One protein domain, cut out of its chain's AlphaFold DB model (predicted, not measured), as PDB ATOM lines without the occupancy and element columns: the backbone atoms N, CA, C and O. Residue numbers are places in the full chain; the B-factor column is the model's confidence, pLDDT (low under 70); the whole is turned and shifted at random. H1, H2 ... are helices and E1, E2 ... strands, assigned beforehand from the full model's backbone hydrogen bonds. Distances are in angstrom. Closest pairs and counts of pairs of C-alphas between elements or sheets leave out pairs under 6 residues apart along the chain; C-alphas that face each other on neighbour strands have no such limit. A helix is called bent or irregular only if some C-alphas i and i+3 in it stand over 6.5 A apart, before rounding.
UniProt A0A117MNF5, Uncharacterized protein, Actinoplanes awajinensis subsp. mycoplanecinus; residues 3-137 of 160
ATOM      1  N   ILE A   3     -38.505  22.654  28.708       84.00
ATOM      2  CA  ILE A   3     -38.908  23.957  29.242       84.00
ATOM      3  C   ILE A   3     -40.203  23.763  30.024       84.00
ATOM      4  O   ILE A   3     -41.138  23.137  29.527       84.00
ATOM      5  N   HIS A   4     -40.253  24.295  31.244       84.31
ATOM      6  CA  HIS A   4     -41.480  24.340  32.036       84.31
ATOM      7  C   HIS A   4     -42.167  25.691  31.838       84.31
ATOM      8  O   HIS A   4     -41.589  26.741  32.138       84.31
ATOM      9  N   LEU A   5     -43.383  25.645  31.303       81.94
ATOM     10  CA  LEU A   5     -44.261  26.793  31.125       81.94
ATOM     11  C   LEU A   5     -45.385  26.734  32.160       81.94
ATOM     12  O   LEU A   5     -45.919  25.663  32.433       81.94
ATOM     13  N   THR A   6     -45.766  27.870  32.733       83.62
ATOM     14  CA  THR A   6     -47.009  27.968  33.510       83.62
ATOM     15  C   THR A   6     -48.210  27.844  32.578       83.62
ATOM     16  O   THR A   6     -48.084  28.076  31.380       83.62
ATOM     17  N   ASP A   7     -49.389  27.521  33.105       79.44
ATOM     18  CA  ASP A   7     -50.596  27.410  32.275       79.44
ATOM     19  C   ASP A   7     -50.912  28.717  31.528       79.44
ATOM     20  O   ASP A   7     -51.290  28.673  30.362       79.44
ATOM     21  N   ASP A   8     -50.689  29.876  32.159       82.75
ATOM     22  CA  ASP A   8     -50.874  31.185  31.520       82.75
ATOM     23  C   ASP A   8     -49.831  31.437  30.416       82.75
ATOM     24  O   ASP A   8     -50.194  31.856  29.317       82.75
ATOM     25  N   GLU A   9     -48.547  31.136  30.663       81.38
ATOM     26  CA  GLU A   9     -47.486  31.257  29.648       81.38
ATOM     27  C   GLU A   9     -47.760  30.358  28.449       81.38
ATOM     28  O   GLU A   9     -47.604  30.756  27.294       81.38
ATOM     29  N   ALA A  10     -48.171  29.135  28.749       80.31
ATOM     30  CA  ALA A  10     -48.468  28.127  27.773       80.31
ATOM     31  C   ALA A  10     -49.687  28.583  26.936       80.31
ATOM     32  O   ALA A  10     -49.650  28.573  25.706       80.31
ATOM     33  N   PHE A  11     -50.744  29.070  27.585       80.50
ATOM     34  CA  PHE A  11     -51.951  29.534  26.911       80.50
ATOM     35  C   PHE A  11     -51.701  30.733  25.984       80.50
ATOM     36  O   PHE A  11     -52.161  30.729  24.843       80.50
ATOM     37  N   VAL A  12     -50.922  31.722  26.432       81.88
ATOM     38  CA  VAL A  12     -50.535  32.877  25.602       81.88
ATOM     39  C   VAL A  12     -49.645  32.455  24.425       81.88
ATOM     40  O   VAL A  12     -49.784  33.001  23.332       81.88
ATOM     41  N   LEU A  13     -48.756  31.477  24.619       80.50
ATOM     42  CA  LEU A  13     -47.906  30.947  23.550       80.50
ATOM     43  C   LEU A  13     -48.723  30.218  22.471       80.50
ATOM     44  O   LEU A  13     -48.462  30.406  21.287       80.50
ATOM     45  N   SER A  14     -49.724  29.432  22.871       78.12
ATOM     46  CA  SER A  14     -50.618  28.730  21.941       78.12
ATOM     47  C   SER A  14     -51.481  29.697  21.120       78.12
ATOM     48  O   SER A  14     -51.558  29.533  19.904       78.12
ATOM     49  N   ASP A  15     -52.053  30.745  21.736       80.50
ATOM     50  CA  ASP A  15     -52.779  31.803  21.003       80.50
ATOM     51  C   ASP A  15     -51.891  32.448  19.938       80.50
ATOM     52  O   ASP A  15     -52.303  32.611  18.793       80.50
ATOM     53  N   TRP A  16     -50.644  32.758  20.292       80.94
ATOM     54  CA  TRP A  16     -49.720  33.353  19.341       80.94
ATOM     55  C   TRP A  16     -49.381  32.421  18.172       80.94
ATOM     56  O   TRP A  16     -49.380  32.878  17.029       80.94
ATOM     57  N   ILE A  17     -49.122  31.133  18.425       78.44
ATOM     58  CA  ILE A  17     -48.872  30.154  17.351       78.44
ATOM     59  C   ILE A  17     -50.106  30.029  16.453       78.44
ATOM     60  O   ILE A  17     -49.972  29.989  15.229       78.44
ATOM     61  N   TYR A  18     -51.305  30.018  17.036       77.12
ATOM     62  CA  TYR A  18     -52.552  29.984  16.280       77.12
ATOM     63  C   TYR A  18     -52.712  31.226  15.391       77.12
ATOM     64  O   TYR A  18     -52.933  31.094  14.189       77.12
ATOM     65  N   GLU A  19     -52.546  32.434  15.933       77.75
ATOM     66  CA  GLU A  19     -52.620  33.678  15.151       77.75
ATOM     67  C   GLU A  19     -51.532  33.723  14.061       77.75
ATOM     68  O   GLU A  19     -51.803  34.148  12.938       77.75
ATOM     69  N   LEU A  20     -50.330  33.206  14.339       76.44
ATOM     70  CA  LEU A  20     -49.250  33.062  13.361       76.44
ATOM     71  C   LEU A  20     -49.652  32.135  12.203       76.44
ATOM     72  O   LEU A  20     -49.469  32.509  11.046       76.44
ATOM     73  N   GLN A  21     -50.250  30.975  12.495       75.00
ATOM     74  CA  GLN A  21     -50.776  30.037  11.491       75.00
ATOM     75  C   GLN A  21     -51.923  30.642  10.660       75.00
ATOM     76  O   GLN A  21     -52.042  30.349   9.469       75.00
ATOM     77  N   GLN A  22     -52.776  31.473  11.270       75.94
ATOM     78  CA  GLN A  22     -53.892  32.139  10.583       75.94
ATOM     79  C   GLN A  22     -53.441  33.352   9.762       75.94
ATOM     80  O   GLN A  22     -54.042  33.683   8.732       75.94
ATOM     81  N   SER A  23     -52.380  34.032  10.197       69.88
ATOM     82  CA  SER A  23     -51.782  35.123   9.446       69.88
ATOM     83  C   SER A  23     -51.135  34.542   8.186       69.88
ATOM     84  O   SER A  23     -50.186  33.774   8.244       69.88
ATOM     85  N   LYS A  24     -51.638  34.896   6.998       52.62
ATOM     86  CA  LYS A  24     -51.074  34.456   5.701       52.62
ATOM     87  C   LYS A  24     -49.660  35.004   5.414       52.62
ATOM     88  O   LYS A  24     -49.247  35.043   4.255       52.62
ATOM     89  N   GLY A  25     -48.944  35.499   6.422       57.88
ATOM     90  CA  GLY A  25     -47.555  35.908   6.288       57.88
ATOM     91  C   GLY A  25     -46.688  34.657   6.169       57.88
ATOM     92  O   GLY A  25     -46.759  33.807   7.054       57.88
ATOM     93  N   PRO A  26     -45.895  34.491   5.098       56.09
ATOM     94  CA  PRO A  26     -44.967  33.377   5.036       56.09
ATOM     95  C   PRO A  26     -43.989  33.511   6.203       56.09
ATOM     96  O   PRO A  26     -43.366  34.562   6.373       56.09
ATOM     97  N   LEU A  27     -43.848  32.450   7.002       68.62
ATOM     98  CA  LEU A  27     -42.655  32.311   7.826       68.62
ATOM     99  C   LEU A  27     -41.468  32.420   6.873       68.62
ATOM    100  O   LEU A  27     -41.400  31.692   5.883       68.62
ATOM    101  N   SER A  28     -40.572  33.369   7.135       72.12
ATOM    102  CA  SER A  28     -39.377  33.576   6.314       72.12
ATOM    103  C   SER A  28     -38.488  32.333   6.282       72.12
ATOM    104  O   SER A  28     -37.762  32.128   5.312       72.12
ATOM    105  N   ASP A  29     -38.578  31.490   7.313       81.56
ATOM    106  CA  ASP A  29     -37.889  30.215   7.397       81.56
ATOM    107  C   ASP A  29     -38.842  29.084   7.794       81.56
ATOM    108  O   ASP A  29     -39.302  28.995   8.930       81.56
ATOM    109  N   GLU A  30     -39.115  28.172   6.864       82.69
ATOM    110  CA  GLU A  30     -39.946  26.995   7.124       82.69
ATOM    111  C   GLU A  30     -39.309  26.002   8.099       82.69
ATOM    112  O   GLU A  30     -40.021  25.202   8.707       82.69
ATOM    113  N   ALA A  31     -37.988  26.044   8.294       87.44
ATOM    114  CA  ALA A  31     -37.308  25.158   9.236       87.44
ATOM    115  C   ALA A  31     -37.743  25.379  10.693       87.44
ATOM    116  O   ALA A  31     -37.412  24.568  11.556       87.44
ATOM    117  N   VAL A  32     -38.484  26.454  10.973       86.94
ATOM    118  CA  VAL A  32     -39.062  26.723  12.290       86.94
ATOM    119  C   VAL A  32     -40.293  25.860  12.587       86.94
ATOM    120  O   VAL A  32     -40.607  25.633  13.755       86.94
ATOM    121  N   TRP A  33     -40.976  25.333  11.563       86.44
ATOM    122  CA  TRP A  33     -42.213  24.568  11.740       86.44
ATOM    123  C   TRP A  33     -42.076  23.371  12.686       86.44
ATOM    124  O   TRP A  33     -42.933  23.239  13.557       86.44
ATOM    125  N   PRO A  34     -41.027  22.527  12.610       86.94
ATOM    126  CA  PRO A  34     -40.834  21.441  13.570       86.94
ATOM    127  C   PRO A  34     -40.788  21.930  15.021       86.94
ATOM    128  O   PRO A  34     -41.435  21.341  15.882       86.94
ATOM    129  N   ALA A  35     -40.115  23.055  15.281       85.38
ATOM    130  CA  ALA A  35     -40.065  23.646  16.614       85.38
ATOM    131  C   ALA A  35     -41.441  24.168  17.057       85.38
ATOM    132  O   ALA A  35     -41.847  23.931  18.194       85.38
ATOM    133  N   LEU A  36     -42.186  24.824  16.157       84.25
ATOM    134  CA  LEU A  36     -43.550  25.281  16.439       84.25
ATOM    135  C   LEU A  36     -44.493  24.105  16.717       84.25
ATOM    136  O   LEU A  36     -45.237  24.162  17.689       84.25
ATOM    137  N   TYR A  37     -44.424  23.016  15.949       82.06
ATOM    138  CA  TYR A  37     -45.224  21.811  16.196       82.06
ATOM    139  C   TYR A  37     -44.825  21.085  17.484       82.06
ATOM    140  O   TYR A  37     -45.688  20.543  18.170       82.06
ATOM    141  N   ALA A  38     -43.539  21.076  17.844       84.12
ATOM    142  CA  ALA A  38     -43.076  20.511  19.112       84.12
ATOM    143  C   ALA A  38     -43.602  21.300  20.323       84.12
ATOM    144  O   ALA A  38     -43.868  20.715  21.376       84.12
ATOM    145  N   ILE A  39     -43.781  22.615  20.162       80.38
ATOM    146  CA  ILE A  39     -44.421  23.481  21.154       80.38
ATOM    147  C   ILE A  39     -45.930  23.253  21.166       80.38
ATOM    148  O   ILE A  39     -46.468  23.002  22.237       80.38
ATOM    149  N   ASP A  40     -46.583  23.318  20.002       76.06
ATOM    150  CA  ASP A  40     -48.042  23.308  19.809       76.06
ATOM    151  C   ASP A  40     -48.695  21.936  20.057       76.06
ATOM    152  O   ASP A  40     -49.805  21.833  20.577       76.06
ATOM    153  N   GLY A  41     -47.991  20.842  19.756       75.06
ATOM    154  CA  GLY A  41     -48.497  19.476  19.916       75.06
ATOM    155  C   GLY A  41     -49.009  19.173  21.333       75.06
ATOM    156  O   GLY A  41     -50.153  18.734  21.484       75.06
ATOM    157  N   PRO A  42     -48.220  19.454  22.388       72.12
ATOM    158  CA  PRO A  42     -48.683  19.369  23.769       72.12
ATOM    159  C   PRO A  42     -49.883  20.273  24.104       72.12
ATOM    160  O   PRO A  42     -50.619  19.966  25.038       72.12
ATOM    161  N   PHE A  43     -50.138  21.364  23.378       68.75
ATOM    162  CA  PHE A  43     -51.307  22.220  23.622       68.75
ATOM    163  C   PHE A  43     -52.597  21.614  23.103       68.75
ATOM    164  O   PHE A  43     -53.589  21.576  23.838       68.75
ATOM    165  N   HIS A  44     -52.564  21.073  21.885       61.97
ATOM    166  CA  HIS A  44     -53.711  20.414  21.265       61.97
ATOM    167  C   HIS A  44     -54.295  19.291  22.129       61.97
ATOM    168  O   HIS A  44     -55.507  19.075  22.132       61.97
ATOM    169  N   THR A  45     -53.451  18.586  22.885       61.25
ATOM    170  CA  THR A  45     -53.886  17.495  23.767       61.25
ATOM    171  C   THR A  45     -54.380  17.960  25.130       61.25
ATOM    172  O   THR A  45     -55.164  17.252  25.760       61.25
ATOM    173  N   THR A  46     -53.914  19.115  25.608       54.94
ATOM    174  CA  THR A  46     -54.028  19.484  27.029       54.94
ATOM    175  C   THR A  46     -54.970  20.666  27.260       54.94
ATOM    176  O   THR A  46     -55.418  20.867  28.386       54.94
ATOM    177  N   SER A  47     -55.323  21.432  26.218       56.56
ATOM    178  CA  SER A  47     -56.103  22.657  26.390       56.56
ATOM    179  C   SER A  47     -57.071  22.938  25.228       56.56
ATOM    180  O   SER A  47     -56.712  23.613  24.266       56.56
ATOM    181  N   PRO A  48     -58.352  22.528  25.322       59.09
ATOM    182  CA  PRO A  48     -59.398  22.972  24.394       59.09
ATOM    183  C   PRO A  48     -59.816  24.441  24.628       59.09
ATOM    184  O   PRO A  48     -60.876  24.863  24.168       59.09
ATOM    185  N   LEU A  49     -59.021  25.229  25.365       60.50
ATOM    186  CA  LEU A  49     -59.373  26.583  25.795       60.50
ATOM    187  C   LEU A  49     -59.585  27.552  24.627       60.50
ATOM    188  O   LEU A  49     -60.406  28.453  24.771       60.50
ATOM    189  N   ILE A  50     -58.943  27.337  23.471       61.22
ATOM    190  CA  ILE A  50     -59.185  28.128  22.247       61.22
ATOM    191  C   ILE A  50     -60.638  28.044  21.754       61.22
ATOM    192  O   ILE A  50     -61.118  28.947  21.075       61.22
ATOM    193  N   PHE A  51     -61.363  26.988  22.137       66.62
ATOM    194  CA  PHE A  51     -62.771  26.783  21.791       66.62
ATOM    195  C   PHE A  51     -63.735  27.251  22.890       66.62
ATOM    196  O   PHE A  51     -64.951  27.105  22.744       66.62
ATOM    197  N   ALA A  52     -63.228  27.792  24.002       72.50
ATOM    198  CA  ALA A  52     -64.075  28.290  25.074       72.50
ATOM    199  C   ALA A  52     -64.811  29.575  24.633       72.50
ATOM    200  O   ALA A  52     -64.201  30.467  24.042       72.50
ATOM    201  N   PRO A  53     -66.109  29.732  24.944       74.38
ATOM    202  CA  PRO A  53     -66.876  30.919  24.552       74.38
ATOM    203  C   PRO A  53     -66.357  32.219  25.192       74.38
ATOM    204  O   PRO A  53     -66.579  33.303  24.660       74.38
ATOM    205  N   ASP A  54     -65.638  32.122  26.311       81.50
ATOM    206  CA  ASP A  54     -64.974  33.216  27.025       81.50
ATOM    207  C   ASP A  54     -63.460  33.296  26.737       81.50
ATOM    208  O   ASP A  54     -62.727  33.967  27.467       81.50
ATOM    209  N   TYR A  55     -62.986  32.653  25.659       82.75
ATOM    210  CA  TYR A  55     -61.573  32.556  25.269       82.75
ATOM    211  C   TYR A  55     -60.808  33.877  25.390       82.75
ATOM    212  O   TYR A  55     -59.808  33.965  26.102       82.75
ATOM    213  N   ARG A  56     -61.309  34.936  24.741       83.38
ATOM    214  CA  ARG A  56     -60.644  36.248  24.719       83.38
ATOM    215  C   ARG A  56     -60.555  36.876  26.114       83.38
ATOM    216  O   ARG A  56     -59.556  37.517  26.425       83.38
ATOM    217  N   GLY A  57     -61.554  36.650  26.972       86.00
ATOM    218  CA  GLY A  57     -61.531  37.101  28.365       86.00
ATOM    219  C   GLY A  57     -60.490  36.355  29.201       86.00
ATOM    220  O   GLY A  57     -59.752  36.972  29.969       86.00
ATOM    221  N   ARG A  58     -60.369  35.037  29.003       85.31
ATOM    222  CA  ARG A  58     -59.333  34.220  29.655       85.31
ATOM    223  C   ARG A  58     -57.930  34.614  29.213       85.31
ATOM    224  O   ARG A  58     -57.046  34.699  30.060       85.31
ATOM    225  N   LEU A  59     -57.744  34.886  27.921       85.12
ATOM    226  CA  LEU A  59     -56.457  35.292  27.355       85.12
ATOM    227  C   LEU A  59     -56.007  36.632  27.939       85.12
ATOM    228  O   LEU A  59     -54.884  36.744  28.421       85.12
ATOM    229  N   ALA A  60     -56.905  37.619  27.980       85.25
ATOM    230  CA  ALA A  60     -56.618  38.916  28.588       85.25
ATOM    231  C   ALA A  60     -56.276  38.791  30.082       85.25
ATOM    232  O   ALA A  60     -55.351  39.441  30.564       85.25
ATOM    233  N   ALA A  61     -56.982  37.926  30.818       87.31
ATOM    234  CA  ALA A  61     -56.703  37.685  32.230       87.31
ATOM    235  C   ALA A  61     -55.350  36.982  32.454       87.31
ATOM    236  O   ALA A  61     -54.638  37.332  33.393       87.31
ATOM    237  N   ALA A  62     -54.985  36.023  31.597       85.31
ATOM    238  CA  ALA A  62     -53.678  35.364  31.623       85.31
ATOM    239  C   ALA A  62     -52.546  36.361  31.339       85.31
ATOM    240  O   ALA A  62     -51.604  36.462  32.121       85.31
ATOM    241  N   GLN A  63     -52.683  37.177  30.288       85.56
ATOM    242  CA  GLN A  63     -51.723  38.239  29.968       85.56
ATOM    243  C   GLN A  63     -51.574  39.241  31.121       85.56
ATOM    244  O   GLN A  63     -50.455  39.594  31.488       85.56
ATOM    245  N   ALA A  64     -52.682  39.662  31.739       85.62
ATOM    246  CA  ALA A  64     -52.655  40.583  32.872       85.62
ATOM    247  C   ALA A  64     -51.897  40.003  34.078       85.62
ATOM    248  O   ALA A  64     -51.043  40.691  34.639       85.62
ATOM    249  N   ARG A  65     -52.148  38.735  34.439       84.88
ATOM    250  CA  ARG A  65     -51.416  38.051  35.520       84.88
ATOM    251  C   ARG A  65     -49.927  37.933  35.212       84.88
ATOM    252  O   ARG A  65     -49.106  38.244  36.068       84.88
ATOM    253  N   MET A  66     -49.577  37.579  33.977       82.56
ATOM    254  CA  MET A  66     -48.181  37.497  33.538       82.56
ATOM    255  C   MET A  66     -47.449  38.839  33.640       82.56
ATOM    256  O   MET A  66     -46.310  38.875  34.100       82.56
ATOM    257  N   ILE A  67     -48.096  39.941  33.247       82.12
ATOM    258  CA  ILE A  67     -47.531  41.296  33.363       82.12
ATOM    259  C   ILE A  67     -47.379  41.704  34.834       82.12
ATOM    260  O   ILE A  67     -46.388  42.335  35.198       82.12
ATOM    261  N   ALA A  68     -48.335  41.329  35.684       82.62
ATOM    262  CA  ALA A  68     -48.298  41.603  37.119       82.62
ATOM    263  C   ALA A  68     -47.322  40.696  37.898       82.62
ATOM    264  O   ALA A  68     -47.064  40.952  39.073       82.62
ATOM    265  N   GLY A  69     -46.773  39.649  37.267       78.62
ATOM    266  CA  GLY A  69     -45.964  38.629  37.942       78.62
ATOM    267  C   GLY A  69     -46.775  37.747  38.895       78.62
ATOM    268  O   GLY A  69     -46.213  37.132  39.802       78.62
ATOM    269  N   GLU A  70     -48.095  37.699  38.718       78.81
ATOM    270  CA  GLU A  70     -48.989  36.889  39.535       78.81
ATOM    271  C   GLU A  70     -48.998  35.435  39.046       78.81
ATOM    272  O   GLU A  70     -49.016  35.180  37.837       78.81
ATOM    273  N   PRO A  71     -49.009  34.452  39.963       70.00
ATOM    274  CA  PRO A  71     -49.167  33.061  39.579       70.00
ATOM    275  C   PRO A  71     -50.547  32.848  38.948       70.00
ATOM    276  O   PRO A  71     -51.568  33.298  39.472       70.00
ATOM    277  N   GLY A  72     -50.574  32.136  37.820       70.00
ATOM    278  CA  GLY A  72     -51.814  31.734  37.166       70.00
ATOM    279  C   GLY A  72     -52.683  30.821  38.039       70.00
ATOM    280  O   GLY A  72     -52.228  30.329  39.078       70.00
ATOM    281  N   PRO A  73     -53.943  30.571  37.637       67.19
ATOM    282  CA  PRO A  73     -54.804  29.618  38.328       67.19
ATOM    283  C   PRO A  73     -54.084  28.266  38.377       67.19
ATOM    284  O   PRO A  73     -53.757  27.703  37.339       67.19
ATOM    285  N   GLY A  74     -53.757  27.804  39.585       60.00
ATOM    286  CA  GLY A  74     -52.806  26.717  39.803       60.00
ATOM    287  C   GLY A  74     -53.119  25.457  38.995       60.00
ATOM    288  O   GLY A  74     -54.104  24.770  39.263       60.00
ATOM    289  N   GLY A  75     -52.226  25.141  38.062       65.50
ATOM    290  CA  GLY A  75     -52.152  23.872  37.351       65.50
ATOM    291  C   GLY A  75     -50.701  23.393  37.246       65.50
ATOM    292  O   GLY A  75     -49.782  24.090  37.690       65.50
ATOM    293  N   PRO A  76     -50.472  22.173  36.734       66.56
ATOM    294  CA  PRO A  76     -49.149  21.543  36.732       66.56
ATOM    295  C   PRO A  76     -48.117  22.270  35.850       66.56
ATOM    296  O   PRO A  76     -46.921  21.960  35.929       66.56
ATOM    297  N   GLY A  77     -48.548  23.236  35.032       71.69
ATOM    298  CA  GLY A  77     -47.739  23.784  33.957       71.69
ATOM    299  C   GLY A  77     -47.577  22.780  32.819       71.69
ATOM    300  O   GLY A  77     -47.894  21.593  32.933       71.69
ATOM    301  N   LEU A  78     -47.046  23.260  31.702       79.94
ATOM    302  CA  LEU A  78     -46.764  22.463  30.523       79.94
ATOM    303  C   LEU A  78     -45.262  22.229  30.383       79.94
ATOM    304  O   LEU A  78     -44.456  23.156  30.451       79.94
ATOM    305  N   LEU A  79     -44.887  20.976  30.139       83.19
ATOM    306  CA  LEU A  79     -43.523  20.614  29.771       83.19
ATOM    307  C   LEU A  79     -43.407  20.559  28.251       83.19
ATOM    308  O   LEU A  79     -43.929  19.647  27.610       83.19
ATOM    309  N   VAL A  80     -42.672  21.509  27.691       83.25
ATOM    310  CA  VAL A  80     -42.328  21.539  26.270       83.25
ATOM    311  C   VAL A  80     -40.964  20.890  26.078       83.25
ATOM    312  O   VAL A  80     -40.019  21.179  26.815       83.25
ATOM    313  N   ARG A  81     -40.843  20.005  25.085       88.00
ATOM    314  CA  ARG A  81     -39.577  19.346  24.739       88.00
ATOM    315  C   ARG A  81     -39.113  19.826  23.373       88.00
ATOM    316  O   ARG A  81     -39.824  19.639  22.398       88.00
ATOM    317  N   LEU A  82     -37.903  20.378  23.331       86.25
ATOM    318  CA  LEU A  82     -37.223  20.793  22.104       86.25
ATOM    319  C   LEU A  82     -35.896  20.040  21.963       86.25
ATOM    320  O   LEU A  82     -35.160  19.839  22.937       86.25
ATOM    321  N   SER A  83     -35.578  19.615  20.752       89.19
ATOM    322  CA  SER A  83     -34.243  19.185  20.343       89.19
ATOM    323  C   SER A  83     -33.288  20.382  20.250       89.19
ATOM    324  O   SER A  83     -33.706  21.537  20.304       89.19
ATOM    325  N   GLY A  84     -31.984  20.111  20.135       86.50
ATOM    326  CA  GLY A  84     -30.994  21.173  19.926       86.50
ATOM    327  C   GLY A  84     -31.220  21.927  18.613       86.50
ATOM    328  O   GLY A  84     -31.153  23.150  18.594       86.50
ATOM    329  N   ASP A  85     -31.570  21.209  17.544       88.38
ATOM    330  CA  ASP A  85     -31.832  21.813  16.235       88.38
ATOM    331  C   ASP A  85     -33.076  22.719  16.268       88.38
ATOM    332  O   ASP A  85     -33.013  23.861  15.814       88.38
ATOM    333  N   GLU A  86     -34.181  22.249  16.865       89.75
ATOM    334  CA  GLU A  86     -35.410  23.044  17.040       89.75
ATOM    335  C   GLU A  86     -35.155  24.300  17.878       89.75
ATOM    336  O   GLU A  86     -35.640  25.376  17.541       89.75
ATOM    337  N   ALA A  87     -34.362  24.180  18.947       86.81
ATOM    338  CA  ALA A  87     -34.018  25.293  19.822       86.81
ATOM    339  C   ALA A  87     -33.209  26.384  19.101       86.81
ATOM    340  O   ALA A  87     -33.520  27.564  19.246       86.81
ATOM    341  N   VAL A  88     -32.196  26.008  18.310       88.38
ATOM    342  CA  VAL A  88     -31.363  26.976  17.569       88.38
ATOM    343  C   VAL A  88     -32.168  27.709  16.504       88.38
ATOM    344  O   VAL A  88     -32.092  28.935  16.425       88.38
ATOM    345  N   VAL A  89     -32.945  26.979  15.699       88.06
ATOM    346  CA  VAL A  89     -33.733  27.590  14.619       88.06
ATOM    347  C   VAL A  89     -34.828  28.491  15.187       88.06
ATOM    348  O   VAL A  89     -34.996  29.614  14.714       88.06
ATOM    349  N   LEU A  90     -35.515  28.052  16.248       85.81
ATOM    350  CA  LEU A  90     -36.524  28.866  16.923       85.81
ATOM    351  C   LEU A  90     -35.922  30.139  17.529       85.81
ATOM    352  O   LEU A  90     -36.476  31.214  17.325       85.81
ATOM    353  N   ALA A  91     -34.792  30.046  18.239       84.50
ATOM    354  CA  ALA A  91     -34.139  31.219  18.824       84.50
ATOM    355  C   ALA A  91     -33.708  32.231  17.759       84.50
ATOM    356  O   ALA A  91     -33.960  33.424  17.911       84.50
ATOM    357  N   HIS A  92     -33.098  31.755  16.671       84.62
ATOM    358  CA  HIS A  92     -32.691  32.619  15.569       84.62
ATOM    359  C   HIS A  92     -33.888  33.349  14.954       84.62
ATOM    360  O   HIS A  92     -33.882  34.574  14.845       84.62
ATOM    361  N   TRP A  93     -34.946  32.607  14.620       83.94
ATOM    362  CA  TRP A  93     -36.149  33.181  14.025       83.94
ATOM    363  C   TRP A  93     -36.852  34.184  14.957       83.94
ATOM    364  O   TRP A  93     -37.297  35.238  14.501       83.94
ATOM    365  N   LEU A  94     -36.904  33.909  16.265       79.12
ATOM    366  CA  LEU A  94     -37.456  34.831  17.263       79.12
ATOM    367  C   LEU A  94     -36.650  36.134  17.380       79.12
ATOM    368  O   LEU A  94     -37.247  37.189  17.574       79.12
ATOM    369  N   CYS A  95     -35.322  36.078  17.248       76.81
ATOM    370  CA  CYS A  95     -34.459  37.263  17.264       76.81
ATOM    371  C   CYS A  95     -34.602  38.129  16.002       76.81
ATOM    372  O   CYS A  95     -34.471  39.349  16.082       76.81
ATOM    373  N   GLU A  96     -34.859  37.516  14.844       75.31
ATOM    374  CA  GLU A  96     -35.063  38.234  13.576       75.31
ATOM    375  C   GLU A  96     -36.493  38.772  13.402       75.31
ATOM    376  O   GLU A  96     -36.725  39.711  12.637       75.31
ATOM    377  N   SER A  97     -37.460  38.205  14.124       66.56
ATOM    378  CA  SER A  97     -38.865  38.608  14.072       66.56
ATOM    379  C   SER A  97     -39.113  39.876  14.905       66.56
ATOM    380  O   SER A  97     -38.986  39.882  16.126       66.56
ATOM    381  N   SER A  98     -39.506  40.973  14.253       54.34
ATOM    382  CA  SER A  98     -39.818  42.264  14.889       54.34
ATOM    383  C   SER A  98     -41.331  42.503  15.007       54.34
ATOM    384  O   SER A  98     -42.016  42.383  13.990       54.34
ATOM    385  N   PRO A  99     -41.870  42.967  16.156       52.34
ATOM    386  CA  PRO A  99     -41.493  42.661  17.537       52.34
ATOM    387  C   PRO A  99     -42.083  41.306  17.988       52.34
ATOM    388  O   PRO A  99     -43.116  40.879  17.463       52.34
ATOM    389  N   PRO A 100     -41.481  40.636  18.987       53.12
ATOM    390  CA  PRO A 100     -42.017  39.387  19.501       53.12
ATOM    391  C   PRO A 100     -43.381  39.620  20.178       53.12
ATOM    392  O   PRO A 100     -43.601  40.670  20.794       53.12
ATOM    393  N   PRO A 101     -44.306  38.647  20.113       51.50
ATOM    394  CA  PRO A 101     -45.462  38.628  21.006       51.50
ATOM    395  C   PRO A 101     -44.987  38.581  22.471       51.50
ATOM    396  O   PRO A 101     -43.814  38.359  22.756       51.50
ATOM    397  N   GLN A 102     -45.925  38.804  23.388       64.69
ATOM    398  CA  GLN A 102     -45.730  39.056  24.817       64.69
ATOM    399  C   GLN A 102     -44.884  37.989  25.569       64.69
ATOM    400  O   GLN A 102     -44.361  37.042  24.999       64.69
ATOM    401  N   VAL A 103     -44.720  38.183  26.880       57.94
ATOM    402  CA  VAL A 103     -43.830  37.525  27.864       57.94
ATOM    403  C   VAL A 103     -43.350  36.056  27.640       57.94
ATOM    404  O   VAL A 103     -42.185  35.818  27.979       57.94
ATOM    405  N   PRO A 104     -44.086  35.057  27.084       67.75
ATOM    406  CA  PRO A 104     -43.568  33.681  26.998       67.75
ATOM    407  C   PRO A 104     -42.329  33.522  26.102       67.75
ATOM    408  O   PRO A 104     -41.487  32.661  26.363       67.75
ATOM    409  N   VAL A 105     -42.175  34.368  25.077       71.56
ATOM    410  CA  VAL A 105     -41.046  34.297  24.129       71.56
ATOM    411  C   VAL A 105     -39.708  34.577  24.812       71.56
ATOM    412  O   VAL A 105     -38.725  33.883  24.556       71.56
ATOM    413  N   GLY A 106     -39.675  35.536  25.742       72.56
ATOM    414  CA  GLY A 106     -38.467  35.838  26.512       72.56
ATOM    415  C   GLY A 106     -38.022  34.662  27.383       72.56
ATOM    416  O   GLY A 106     -36.830  34.385  27.490       72.56
ATOM    417  N   LYS A 107     -38.976  33.909  27.947       76.00
ATOM    418  CA  LYS A 107     -38.681  32.701  28.728       76.00
ATOM    419  C   LYS A 107     -38.159  31.562  27.852       76.00
ATOM    420  O   LYS A 107     -37.247  30.856  28.278       76.00
ATOM    421  N   LEU A 108     -38.697  31.399  26.639       76.50
ATOM    422  CA  LEU A 108     -38.174  30.437  25.664       76.50
ATOM    423  C   LEU A 108     -36.720  30.759  25.306       76.50
ATOM    424  O   LEU A 108     -35.870  29.882  25.419       76.50
ATOM    425  N   LEU A 109     -36.421  32.013  24.956       77.12
ATOM    426  CA  LEU A 109     -35.059  32.456  24.635       77.12
ATOM    427  C   LEU A 109     -34.099  32.242  25.811       77.12
ATOM    428  O   LEU A 109     -33.071  31.592  25.643       77.12
ATOM    429  N   ALA A 110     -34.478  32.673  27.016       79.75
ATOM    430  CA  ALA A 110     -33.664  32.476  28.213       79.75
ATOM    431  C   ALA A 110     -33.419  30.988  28.521       79.75
ATOM    432  O   ALA A 110     -32.327  30.612  28.944       79.75
ATOM    433  N   ALA A 111     -34.411  30.118  28.295       80.44
ATOM    434  CA  ALA A 111     -34.250  28.678  28.477       80.44
ATOM    435  C   ALA A 111     -33.294  28.064  27.438       80.44
ATOM    436  O   ALA A 111     -32.474  27.215  27.797       80.44
ATOM    437  N   ILE A 112     -33.365  28.514  26.181       79.12
ATOM    438  CA  ILE A 112     -32.457  28.096  25.102       79.12
ATOM    439  C   ILE A 112     -31.018  28.528  25.420       79.12
ATOM    440  O   ILE A 112     -30.097  27.711  25.338       79.12
ATOM    441  N   GLU A 113     -30.827  29.779  25.842       78.38
ATOM    442  CA  GLU A 113     -29.525  30.324  26.246       78.38
ATOM    443  C   GLU A 113     -28.944  29.580  27.454       78.38
ATOM    444  O   GLU A 113     -27.791  29.148  27.420       78.38
ATOM    445  N   ALA A 114     -29.750  29.363  28.498       79.44
ATOM    446  CA  ALA A 114     -29.320  28.695  29.726       79.44
ATOM    447  C   ALA A 114     -28.939  27.224  29.513       79.44
ATOM    448  O   ALA A 114     -28.093  26.694  30.232       79.44
ATOM    449  N   HIS A 115     -29.568  26.544  28.553       75.44
ATOM    450  CA  HIS A 115     -29.205  25.172  28.205       75.44
ATOM    451  C   HIS A 115     -27.966  25.074  27.320       75.44
ATOM    452  O   HIS A 115     -27.372  24.000  27.281       75.44
ATOM    453  N   GLY A 116     -27.567  26.166  26.661       67.12
ATOM    454  CA  GLY A 116     -26.392  26.223  25.803       67.12
ATOM    455  C   GLY A 116     -26.480  25.219  24.658       67.12
ATOM    456  O   GLY A 116     -26.112  24.056  24.799       67.12
ATOM    457  N   VAL A 117     -26.900  25.662  23.474       67.50
ATOM    458  CA  VAL A 117     -26.980  24.805  22.272       67.50
ATOM    459  C   VAL A 117     -25.600  24.582  21.626       67.50
ATOM    460  O   VAL A 117     -25.398  24.698  20.418       67.50
ATOM    461  N   ALA A 118     -24.607  24.282  22.464       55.53
ATOM    462  CA  ALA A 118     -23.209  24.136  22.095       55.53
ATOM    463  C   ALA A 118     -23.028  23.051  21.020       55.53
ATOM    464  O   ALA A 118     -23.479  21.916  21.170       55.53
ATOM    465  N   GLY A 119     -22.354  23.413  19.924       60.59
ATOM    466  CA  GLY A 119     -22.053  22.513  18.805       60.59
ATOM    467  C   GLY A 119     -23.135  22.421  17.724       60.59
ATOM    468  O   GLY A 119     -22.917  21.747  16.717       60.59
ATOM    469  N   THR A 120     -24.271  23.103  17.887       68.69
ATOM    470  CA  THR A 120     -25.335  23.132  16.877       68.69
ATOM    471  C   THR A 120     -25.194  24.376  16.001       68.69
ATOM    472  O   THR A 120     -25.569  25.475  16.392       68.69
ATOM    473  N   ASP A 121     -24.618  24.198  14.813       84.44
ATOM    474  CA  ASP A 121     -24.537  25.237  13.781       84.44
ATOM    475  C   ASP A 121     -25.913  25.466  13.133       84.44
ATOM    476  O   ASP A 121     -26.557  24.504  12.708       84.44
ATOM    477  N   LEU A 122     -26.364  26.724  13.051       84.62
ATOM    478  CA  LEU A 122     -27.696  27.089  12.549       84.62
ATOM    479  C   LEU A 122     -27.956  26.568  11.121       84.62
ATOM    480  O   LEU A 122     -28.962  25.881  10.936       84.62
ATOM    481  N   PRO A 123     -27.082  26.797  10.117       87.94
ATOM    482  CA  PRO A 123     -27.231  26.190   8.793       87.94
ATOM    483  C   PRO A 123     -27.372  24.663   8.827       87.94
ATOM    484  O   PRO A 123     -28.200  24.093   8.114       87.94
ATOM    485  N   ALA A 124     -26.582  23.977   9.657       87.25
ATOM    486  CA  ALA A 124     -26.662  22.526   9.785       87.25
ATOM    487  C   ALA A 124     -27.966  22.055  10.452       87.25
ATOM    488  O   ALA A 124     -28.562  21.084   9.983       87.25
ATOM    489  N   ALA A 125     -28.417  22.740  11.504       88.19
ATOM    490  CA  ALA A 125     -29.690  22.480  12.173       88.19
ATOM    491  C   ALA A 125     -30.868  22.681  11.219       88.19
ATOM    492  O   ALA A 125     -31.697  21.786  11.050       88.19
ATOM    493  N   ARG A 126     -30.872  23.811  10.506       90.31
ATOM    494  CA  ARG A 126     -31.865  24.156   9.490       90.31
ATOM    495  C   ARG A 126     -31.993  23.059   8.434       90.31
ATOM    496  O   ARG A 126     -33.091  22.559   8.200       90.31
ATOM    497  N   ARG A 127     -30.869  22.605   7.860       87.06
ATOM    498  CA  ARG A 127     -30.853  21.496   6.887       87.06
ATOM    499  C   ARG A 127     -31.429  20.199   7.449       87.06
ATOM    500  O   ARG A 127     -32.175  19.521   6.751       87.06
ATOM    501  N   ARG A 128     -31.080  19.838   8.689       88.75
ATOM    502  CA  ARG A 128     -31.589  18.613   9.324       88.75
ATOM    503  C   ARG A 128     -33.099  18.678   9.524       88.75
ATOM    504  O   ARG A 128     -33.779  17.720   9.172       88.75
ATOM    505  N   LEU A 129     -33.621  19.805  10.007       89.50
ATOM    506  CA  LEU A 129     -35.059  20.001  10.197       89.50
ATOM    507  C   LEU A 129     -35.826  19.983   8.871       89.50
ATOM    508  O   LEU A 129     -36.815  19.261   8.761       89.50
ATOM    509  N   LEU A 130     -35.342  20.682   7.842       86.81
ATOM    510  CA  LEU A 130     -35.947  20.638   6.504       86.81
ATOM    511  C   LEU A 130     -35.977  19.206   5.946       86.81
ATOM    512  O   LEU A 130     -37.012  18.761   5.447       86.81
ATOM    513  N   ALA A 131     -34.902  18.436   6.140       85.50
ATOM    514  CA  ALA A 131     -34.848  17.043   5.708       85.50
ATOM    515  C   ALA A 131     -35.897  16.154   6.401       85.50
ATOM    516  O   ALA A 131     -36.451  15.266   5.752       85.50
ATOM    517  N   THR A 132     -36.230  16.401   7.679       86.50
ATOM    518  CA  THR A 132     -37.318  15.663   8.362       86.50
ATOM    519  C   THR A 132     -38.690  15.907   7.738       86.50
ATOM    520  O   THR A 132     -39.562  15.046   7.819       86.50
ATOM    521  N   MET A 133     -38.864  17.049   7.072       83.69
ATOM    522  CA  MET A 133     -40.088  17.426   6.366       83.69
ATOM    523  C   MET A 133     -40.063  17.031   4.884       83.69
ATOM    524  O   MET A 133     -40.959  17.412   4.138       83.69
ATOM    525  N   GLY A 134     -39.039  16.295   4.433       81.38
ATOM    526  CA  GLY A 134     -38.877  15.949   3.021       81.38
ATOM    527  C   GLY A 134     -38.492  17.139   2.136       81.38
ATOM    528  O   GLY A 134     -38.735  17.095   0.930       81.38
ATOM    529  N   ARG A 135     -37.885  18.184   2.711       81.25
ATOM    530  CA  ARG A 135     -37.452  19.395   2.003       81.25
ATOM    531  C   ARG A 135     -35.930  19.512   1.937       81.25
ATOM    532  O   ARG A 135     -35.213  19.052   2.828       81.25
ATOM    533  N   ASN A 136     -35.442  20.149   0.876       77.94
ATOM    534  CA  ASN A 136     -34.042  20.528   0.716       77.94
ATOM    535  C   ASN A 136     -33.721  21.821   1.497       77.94
ATOM    536  O   ASN A 136     -34.575  22.382   2.180       77.94
ATOM    537  N   GLU A 137     -32.482  22.310   1.400       72.75
ATOM    538  CA  GLU A 137     -32.029  23.512   2.117       72.75
ATOM    539  C   GLU A 137     -32.691  24.823   1.662       72.75
ATOM    540  O   GLU A 137     -32.719  25.791   2.424       72.75
TER     541      GLU A 137
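What this domain is: This is residues 3 to 137 of the 160 residues of an uncharacterized protein of Actinoplanes awajinensis subsp. mycoplanecinus (UniProt A0A117MNF5). Four crossed helices, H1, H2, H5 and H6, make a ring of contacts, and a small two-stranded ribbon, E1 with E2, packs on this core beside H2, H6 and the start of H1. H4 packs on H1 at one end of the long axis, with short H3 near it, and H7 packs on H2 and H5 at the other end. The printed part has 135 residues, with seven named helices and two named strands in the order E1 H1 H2 H3 H4 E2 H5 H6 H7; the sheet is E1 - E2, antiparallel, and the class is mostly helix. It is compact, with a radius of gyration of the C-alphas of 15.2 A and spans of 43 by 32 by 28 A.

Where its parts are: E1, residues 3 to 5, begins at C-alpha 3 (-38.908, 23.957, 29.242). H1, residues 7 to 22, is 22.4 A long. H2, residues 30 to 46, is 25.5 A long, with a kink of 36 degrees near residue 37; it is irregular, but only just, with C-alphas 31 and 34 6.7 A apart. H3 is residues 48 to 51. H4, residues 55 to 68, is 20.0 A long. E2 is residues 78 to 81, H5 is residues 84 to 96 at 18.7 A, and H6 is residues 104 to 115 at 16.7 A. H7, residues 122 to 132, ends at C-alpha 132 (-37.318, 15.663, 8.362).

How they stand to each other: In the antiparallel pair E1 and E2, N 3 and O 80 are 2.8 A apart, within hydrogen-bond range. The closest C-alphas of E2 and H2, Val 80 and Ile 39, are 5.9 A apart; those of E1 and H6, Ile 3 and Ala 111, 6.7 A. H1, with residues 10 to 17, touches H2 at a steep tilt of 50 degrees, closest at C-alphas 14 and 40, 6.4 A. Residues 8 to 12 of H1 touch H4, closest at C-alphas 8 and 62, 5.0 A. Residues 9 to 13 of H1 touch residues 104 to 105 of H6, about perpendicular at 74 degrees, closest at C-alphas 9 and 104, 5.3 A. H3 is close to H1 but not clearly touching, with C-alphas 15 and 50 7.5 A apart. H5 touches residues 31 to 36 of H2, closest at C-alphas 86 and 35, 4.7 A. H5 touches H6, closest at C-alphas 91 and 109, 6.0 A. Residues 84 to 89 of H5 touch H7, closest at C-alphas 85 and 125, 4.6 A. H7 also touches residues 30 to 34 of H2, closest at C-alphas 130 and 31, 5.5 A. H4 and H7 are apart. Every O i to N i+4 pair is within hydrogen-bond range in H1, H4, H5, H6 and H7, and 8 of 13 are in H2; H3 is too short for such a pair.

The domain as a whole: The C-alphas of Pro 53 and Gly 119, the two farthest apart, are 46.0 A apart. The printed part has no cut and no long link. Its mean pLDDT is 77.1, and residues 23 to 27, 43 to 51, 73 to 76, 97 to 104 and 116 to 120 are under 70.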